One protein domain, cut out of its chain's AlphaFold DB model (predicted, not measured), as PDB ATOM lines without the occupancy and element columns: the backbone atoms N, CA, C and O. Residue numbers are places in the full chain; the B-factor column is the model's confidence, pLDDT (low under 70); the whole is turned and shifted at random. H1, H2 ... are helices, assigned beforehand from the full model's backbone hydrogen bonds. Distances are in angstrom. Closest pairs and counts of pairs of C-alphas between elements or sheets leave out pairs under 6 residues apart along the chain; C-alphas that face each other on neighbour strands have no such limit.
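This is residues 2 to 61 of the 858 residues of the protein "Peptidase S74 domain-containing protein" of Pseudomonas putida (UniProt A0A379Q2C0). A long helix, H1, and a shorter one, H2, follow each other nearly end to end and make a thin rod with a bend of 36 degrees between their lines where the last residues of H1 meet the first of H2. Between them the chain leaves the rod as a long loop, residues 28 to 44, that folds back on itself before H2 begins. The printed part has 60 residues with two named helices, H1 then H2, and no named strand; its class is all helix. It is extended, with a radius of gyration of the C-alphas of 17.7 A and spans of 69 by 19 by 15 A.

H1, residues 3 to 27, begins at C-alpha 3 (-8.088, 21.157, 76.252) and is 37.2 A long. H2, residues 45 to 57, is 19.0 A long and ends at C-alpha 57 (32.587, 41.254, 111.498).

H1 and H2 only just touch, with 3 pairs of C-alphas within 8 A, through residues 25 to 27 of H1 and residue 45 of H2 alone. The closest C-alphas, of Phe 25 and Leu 45, are 5.8 A apart. The helices run the same way at a steep tilt of 36 degrees, only just past shallow. In H1 and H2 every O i to N i+4 pair is within hydrogen-bond range.

The C-alphas of Ala 2 and Ser 61, the two farthest apart, are 69.0 A apart. Residues 2 to 16 and 51 to 61 stand free. The link from H1 to H2 is long, and the printed part has no cut. Mean pLDDT of the printed part is 70.7; residues 2 to 19, 38, 40 and 53 to 61 are under 70.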
ATOM      1  N   ALA A   2      -9.945  21.629  72.304       51.12
ATOM      2  CA  ALA A   2      -9.918  22.802  73.202       51.12
ATOM      3  C   ALA A   2      -9.086  22.633  74.504       51.12
ATOM      4  O   ALA A   2      -8.641  23.628  75.057       51.12
ATOM      5  N   ASP A   3      -8.817  21.407  74.979       59.88
ATOM      6  CA  ASP A   3      -8.088  21.157  76.252       59.88
ATOM      7  C   ASP A   3      -6.549  21.234  76.099       59.88
ATOM      8  O   ASP A   3      -5.823  21.628  77.006       59.88
ATOM      9  N   GLN A   4      -6.013  20.926  74.915       52.94
ATOM     10  CA  GLN A   4      -4.558  20.849  74.716       52.94
ATOM     11  C   GLN A   4      -3.890  22.229  74.572       52.94
ATOM     12  O   GLN A   4      -2.767  22.415  75.033       52.94
ATOM     13  N   THR A   5      -4.597  23.213  74.007       59.84
ATOM     14  CA  THR A   5      -4.097  24.587  73.831       59.84
ATOM     15  C   THR A   5      -4.019  25.345  75.161       59.84
ATOM     16  O   THR A   5      -3.007  25.983  75.432       59.84
ATOM     17  N   GLN A   6      -5.015  25.193  76.045       62.09
ATOM     18  CA  GLN A   6      -4.991  25.803  77.384       62.09
ATOM     19  C   GLN A   6      -3.864  25.249  78.266       62.09
ATOM     20  O   GLN A   6      -3.248  25.987  79.034       62.09
ATOM     21  N   ARG A   7      -3.551  23.952  78.147       60.59
ATOM     22  CA  ARG A   7      -2.427  23.347  78.879       60.59
ATOM     23  C   ARG A   7      -1.070  23.878  78.410       60.59
ATOM     24  O   ARG A   7      -0.178  24.034  79.241       60.59
ATOM     25  N   LEU A   8      -0.925  24.187  77.118       64.94
ATOM     26  CA  LEU A   8       0.298  24.785  76.573       64.94
ATOM     27  C   LEU A   8       0.485  26.243  77.029       64.94
ATOM     28  O   LEU A   8       1.592  26.628  77.400       64.94
ATOM     29  N   GLU A   9      -0.589  27.036  77.072       66.44
ATOM     30  CA  GLU A   9      -0.553  28.416  77.587       66.44
ATOM     31  C   GLU A   9      -0.136  28.463  79.064       66.44
ATOM     32  O   GLU A   9       0.761  29.220  79.434       66.44
ATOM     33  N   ILE A  10      -0.706  27.597  79.909       68.50
ATOM     34  CA  ILE A  10      -0.372  27.547  81.344       68.50
ATOM     35  C   ILE A  10       1.091  27.138  81.573       68.50
ATOM     36  O   ILE A  10       1.749  27.674  82.468       68.50
ATOM     37  N   ALA A  11       1.613  26.197  80.781       60.78
ATOM     38  CA  ALA A  11       3.012  25.782  80.871       60.78
ATOM     39  C   ALA A  11       3.971  26.911  80.461       60.78
ATOM     40  O   ALA A  11       4.985  27.124  81.125       60.78
ATOM     41  N   THR A  12       3.609  27.673  79.426       65.00
ATOM     42  CA  THR A  12       4.408  28.800  78.924       65.00
ATOM     43  C   THR A  12       4.466  29.935  79.950       65.00
ATOM     44  O   THR A  12       5.555  30.379  80.308       65.00
ATOM     45  N   VAL A  13       3.326  30.316  80.539       68.88
ATOM     46  CA  VAL A  13       3.261  31.367  81.576       68.88
ATOM     47  C   VAL A  13       4.057  30.983  82.831       68.88
ATOM     48  O   VAL A  13       4.736  31.819  83.424       68.88
ATOM     49  N   ARG A  14       4.032  29.708  83.247       67.12
ATOM     50  CA  ARG A  14       4.821  29.242  84.405       67.12
ATOM     51  C   ARG A  14       6.329  29.256  84.142       67.12
ATOM     52  O   ARG A  14       7.087  29.567  85.057       67.12
ATOM     53  N   ALA A  15       6.755  28.944  82.918       63.47
ATOM     54  CA  ALA A  15       8.161  29.028  82.527       63.47
ATOM     55  C   ALA A  15       8.660  30.485  82.514       63.47
ATOM     56  O   ALA A  15       9.763  30.765  82.981       63.47
ATOM     57  N   GLU A  16       7.821  31.418  82.063       65.88
ATOM     58  CA  GLU A  16       8.132  32.851  82.014       65.88
ATOM     59  C   GLU A  16       8.260  33.465  83.424       65.88
ATOM     60  O   GLU A  16       9.213  34.192  83.712       65.88
ATOM     61  N   VAL A  17       7.375  33.081  84.357       67.56
ATOM     62  CA  VAL A  17       7.459  33.483  85.777       67.56
ATOM     63  C   VAL A  17       8.712  32.917  86.454       67.56
ATOM     64  O   VAL A  17       9.402  33.641  87.172       67.56
ATOM     65  N   GLY A  18       9.038  31.643  86.210       64.19
ATOM     66  CA  GLY A  18      10.251  31.020  86.749       64.19
ATOM     67  C   GLY A  18      11.533  31.693  86.252       64.19
ATOM     68  O   GLY A  18      12.452  31.921  87.035       64.19
ATOM     69  N   SER A  19      11.570  32.084  84.975       68.06
ATOM     70  CA  SER A  19      12.712  32.788  84.380       68.06
ATOM     71  C   SER A  19      12.939  34.173  85.004       68.06
ATOM     72  O   SER A  19      14.077  34.535  85.305       68.06
ATOM     73  N   ASN A  20      11.865  34.918  85.296       76.31
ATOM     74  CA  ASN A  20      11.958  36.249  85.902       76.31
ATOM     75  C   ASN A  20      12.455  36.205  87.366       76.31
ATOM     76  O   ASN A  20      13.265  37.036  87.773       76.31
ATOM     77  N   ILE A  21      12.051  35.195  88.150       79.38
ATOM     78  CA  ILE A  21      12.545  35.006  89.530       79.38
ATOM     79  C   ILE A  21      14.056  34.748  89.538       79.38
ATOM     80  O   ILE A  21      14.785  35.372  90.310       79.38
ATOM     81  N   VAL A  22      14.537  33.863  88.657       78.06
ATOM     82  CA  VAL A  22      15.969  33.537  88.546       78.06
ATOM     83  C   VAL A  22      16.774  34.765  88.118       78.06
ATOM     84  O   VAL A  22      17.839  35.030  88.677       78.06
ATOM     85  N   TYR A  23      16.246  35.556  87.178       80.31
ATOM     86  CA  TYR A  23      16.888  36.790  86.740       80.31
ATOM     87  C   TYR A  23      17.022  37.808  87.880       80.31
ATOM     88  O   TYR A  23      18.112  38.341  88.096       80.31
ATOM     89  N   ARG A  24      15.945  38.046  88.639       82.12
ATOM     90  CA  ARG A  24      15.950  38.985  89.770       82.12
ATOM     91  C   ARG A  24      16.851  38.527  90.915       82.12
ATOM     92  O   ARG A  24      17.588  39.338  91.465       82.12
ATOM     93  N   PHE A  25      16.872  37.230  91.232       83.94
ATOM     94  CA  PHE A  25      17.716  36.690  92.304       83.94
ATOM     95  C   PHE A  25      19.210  36.933  92.052       83.94
ATOM     96  O   PHE A  25      19.943  37.271  92.983       83.94
ATOM     97  N   ALA A  26      19.647  36.805  90.794       79.50
ATOM     98  CA  ALA A  26      21.040  36.995  90.402       79.50
ATOM     99  C   ALA A  26      21.429  38.471  90.193       79.50
ATOM    100  O   ALA A  26      22.566  38.849  90.480       79.50
ATOM    101  N   ASN A  27      20.513  39.306  89.686       79.06
ATOM    102  CA  ASN A  27      20.872  40.630  89.162       79.06
ATOM    103  C   ASN A  27      20.423  41.814  90.025       79.06
ATOM    104  O   ASN A  27      21.058  42.872  89.938       79.06
ATOM    105  N   ASP A  28      19.395  41.660  90.867       84.12
ATOM    106  CA  ASP A  28      18.865  42.763  91.674       84.12
ATOM    107  C   ASP A  28      19.965  43.376  92.574       84.12
ATOM    108  O   ASP A  28      20.964  42.747  92.946       84.12
ATOM    109  N   ALA A  29      19.846  44.676  92.853       82.00
ATOM    110  CA  ALA A  29      20.793  45.400  93.699       82.00
ATOM    111  C   ALA A  29      20.591  45.047  95.185       82.00
ATOM    112  O   ALA A  29      19.506  44.642  95.593       82.00
ATOM    113  N   VAL A  30      21.612  45.249  96.027       81.56
ATOM    114  CA  VAL A  30      21.546  44.920  97.470       81.56
ATOM    115  C   VAL A  30      20.420  45.660  98.215       81.56
ATOM    116  O   VAL A  30      19.938  45.207  99.244       81.56
ATOM    117  N   ASN A  31      19.956  46.788  97.683       82.69
ATOM    118  CA  ASN A  31      18.858  47.591  98.221       82.69
ATOM    119  C   ASN A  31      17.524  47.399  97.474       82.69
ATOM    120  O   ASN A  31      16.618  48.205  97.664       82.69
ATOM    121  N   ALA A  32      17.415  46.405  96.590       81.88
ATOM    122  CA  ALA A  32      16.176  46.125  95.873       81.88
ATOM    123  C   ALA A  32      15.117  45.499  96.794       81.88
ATOM    124  O   ALA A  32      15.450  44.763  97.726       81.88
ATOM    125  N   ASP A  33      13.845  45.767  96.497       78.19
ATOM    126  CA  ASP A  33      12.716  45.141  97.183       78.19
ATOM    127  C   ASP A  33      12.738  43.616  96.994       78.19
ATOM    128  O   ASP A  33      13.166  43.109  95.949       78.19
ATOM    129  N   SER A  34      12.241  42.885  97.992       75.12
ATOM    130  CA  SER A  34      12.188  41.422  97.980       75.12
ATOM    131  C   SER A  34      11.474  40.879  96.731       75.12
ATOM    132  O   SER A  34      10.559  41.497  96.178       75.12
ATOM    133  N   ILE A  35      11.903  39.714  96.249       84.38
ATOM    134  CA  ILE A  35      11.371  39.083  95.038       84.38
ATOM    135  C   ILE A  35      10.099  38.316  95.419       84.38
ATOM    136  O   ILE A  35      10.198  37.326  96.149       84.38
ATOM    137  N   PRO A  36       8.912  38.717  94.933       75.56
ATOM    138  CA  PRO A  36       7.668  38.089  95.338       75.56
ATOM    139  C   PRO A  36       7.503  36.723  94.675       75.56
ATOM    140  O   PRO A  36       7.585  36.587  93.452       75.56
ATOM    141  N   THR A  37       7.228  35.702  95.486       74.62
ATOM    142  CA  THR A  37       6.890  34.353  95.011       74.62
ATOM    143  C   THR A  37       5.545  33.907  95.585       74.62
ATOM    144  O   THR A  37       5.054  34.463  96.565       74.62
ATOM    145  N   GLN A  38       4.933  32.868  95.003       66.44
ATOM    146  CA  GLN A  38       3.644  32.335  95.478       66.44
ATOM    147  C   GLN A  38       3.699  31.769  96.910       66.44
ATOM    148  O   GLN A  38       2.653  31.537  97.512       66.44
ATOM    149  N   THR A  39       4.899  31.548  97.451       71.81
ATOM    150  CA  THR A  39       5.144  31.000  98.793       71.81
ATOM    151  C   THR A  39       5.721  32.023  99.776       71.81
ATOM    152  O   THR A  39       6.026  31.655 100.907       71.81
ATOM    153  N   GLY A  40       5.852  33.290  99.369       67.69
ATOM    154  CA  GLY A  40       6.445  34.373 100.161       67.69
ATOM    155  C   GLY A  40       7.630  35.037  99.462       67.69
ATOM    156  O   GLY A  40       8.206  34.481  98.525       67.69
ATOM    157  N   ASP A  41       7.979  36.247  99.884       83.25
ATOM    158  CA  ASP A  41       9.047  37.006  99.239       83.25
ATOM    159  C   ASP A  41      10.431  36.448  99.612       83.25
ATOM    160  O   ASP A  41      10.658  36.035 100.750       83.25
ATOM    161  N   ILE A  42      11.367  36.450  98.660       82.88
ATOM    162  CA  ILE A  42      12.753  35.992  98.854       82.88
ATOM    163  C   ILE A  42      13.754  37.137  98.630       82.88
ATOM    164  O   ILE A  42      13.519  38.023  97.807       82.88
ATOM    165  N   GLN A  43      14.875  37.125  99.355       84.31
ATOM    166  CA  GLN A  43      15.975  38.087  99.185       84.31
ATOM    167  C   GLN A  43      16.798  37.785  97.924       84.31
ATOM    168  O   GLN A  43      16.848  36.642  97.464       84.31
ATOM    169  N   ASN A  44      17.476  38.797  97.376       85.38
ATOM    170  CA  ASN A  44      18.433  38.590  96.284       85.38
ATOM    171  C   ASN A  44      19.825  38.190  96.800       85.38
ATOM    172  O   ASN A  44      20.163  38.384  97.969       85.38
ATOM    173  N   LEU A  45      20.662  37.665  95.902       84.44
ATOM    174  CA  LEU A  45      21.985  37.141  96.246       84.44
ATOM    175  C   LEU A  45      22.884  38.163  96.969       84.44
ATOM    176  O   LEU A  45      23.636  37.797  97.872       84.44
ATOM    177  N   LYS A  46      22.803  39.450  96.606       84.69
ATOM    178  CA  LYS A  46      23.645  40.502  97.201       84.69
ATOM    179  C   LYS A  46      23.222  40.843  98.631       84.69
ATOM    180  O   LYS A  46      24.082  41.187  99.436       84.69
ATOM    181  N   GLN A  47      21.934  40.732  98.955       84.69
ATOM    182  CA  GLN A  47      21.415  40.906 100.320       84.69
ATOM    183  C   GLN A  47      21.895  39.790 101.249       84.69
ATOM    184  O   GLN A  47      22.401  40.077 102.332       84.69
ATOM    185  N   VAL A  48      21.838  38.541 100.777       78.44
ATOM    186  CA  VAL A  48      22.314  37.365 101.527       78.44
ATOM    187  C   VAL A  48      23.811  37.471 101.842       78.44
ATOM    188  O   VAL A  48      24.236  37.191 102.960       78.44
ATOM    189  N   LEU A  49      24.630  37.924 100.883       78.25
ATOM    190  CA  LEU A  49      26.067  38.118 101.115       78.25
ATOM    191  C   LEU A  49      26.371  39.201 102.162       78.25
ATOM    192  O   LEU A  49      27.326  39.054 102.926       78.25
ATOM    193  N   LEU A  50      25.591  40.285 102.196       77.62
ATOM    194  CA  LEU A  50      25.806  41.385 103.134       77.62
ATOM    195  C   LEU A  50      25.521  40.962 104.583       77.62
ATOM    196  O   LEU A  50      26.295  41.315 105.470       77.62
ATOM    197  N   GLU A  51      24.466  40.174 104.818       74.56
ATOM    198  CA  GLU A  51      24.170  39.605 106.143       74.56
ATOM    199  C   GLU A  51      25.319  38.722 106.642       74.56
ATOM    200  O   GLU A  51      25.774  38.883 107.772       74.56
ATOM    201  N   ILE A  52      25.857  37.851 105.781       70.44
ATOM    202  CA  ILE A  52      26.991  36.980 106.131       70.44
ATOM    203  C   ILE A  52      28.230  37.808 106.505       70.44
ATOM    204  O   ILE A  52      28.936  37.481 107.460       70.44
ATOM    205  N   GLN A  53      28.505  38.894 105.775       69.00
ATOM    206  CA  GLN A  53      29.637  39.777 106.071       69.00
ATOM    207  C   GLN A  53      29.458  40.559 107.378       69.00
ATOM    208  O   GLN A  53      30.428  40.739 108.116       69.00
ATOM    209  N   GLN A  54      28.237  41.003 107.686       66.75
ATOM    210  CA  GLN A  54      27.929  41.692 108.942       66.75
ATOM    211  C   GLN A  54      28.036  40.744 110.145       66.75
ATOM    212  O   GLN A  54      28.637  41.113 111.152       66.75
ATOM    213  N   ASP A  55      27.566  39.502 110.007       58.44
ATOM    214  CA  ASP A  55      27.620  38.491 111.071       58.44
ATOM    215  C   ASP A  55      29.059  37.988 111.339       58.44
ATOM    216  O   ASP A  55      29.407  37.590 112.455       58.44
ATOM    217  N   ALA A  56      29.939  38.061 110.329       52.31
ATOM    218  CA  ALA A  56      31.361  37.733 110.455       52.31
ATOM    219  C   ALA A  56      32.192  38.842 111.139       52.31
ATOM    220  O   ALA A  56      33.160  38.535 111.841       52.31
ATOM    221  N   ALA A  57      31.828  40.118 110.967       49.06
ATOM    222  CA  ALA A  57      32.587  41.254 111.498       49.06
ATOM    223  C   ALA A  57      32.444  41.445 113.024       49.06
ATOM    224  O   ALA A  57      33.359  41.965 113.661       49.06
ATOM    225  N   GLU A  58      31.343  40.993 113.638       49.62
ATOM    226  CA  GLU A  58      31.094  41.159 115.083       49.62
ATOM    227  C   GLU A  58      31.872  40.181 115.992       49.62
ATOM    228  O   GLU A  58      31.900  40.369 117.208       49.62
ATOM    229  N   LYS A  59      32.529  39.141 115.451       48.97
ATOM    230  CA  LYS A  59      32.982  37.984 116.257       48.97
ATOM    231  C   LYS A  59      34.494  37.750 116.378       48.97
ATOM    232  O   LYS A  59      34.882  36.702 116.894       48.97
ATOM    233  N   ILE A  60      35.371  38.679 115.983       48.56
ATOM    234  CA  ILE A  60      36.830  38.458 116.089       48.56
ATOM    235  C   ILE A  60      37.535  39.611 116.818       48.56
ATOM    236  O   ILE A  60      37.983  40.584 116.224       48.56
ATOM    237  N   SER A  61      37.686  39.458 118.135       49.28
ATOM    238  CA  SER A  61      38.695  40.152 118.947       49.28
ATOM    239  C   SER A  61      39.135  39.224 120.083       49.28
ATOM    240  O   SER A  61      38.580  39.288 121.179       49.28
TER     241      SER A  61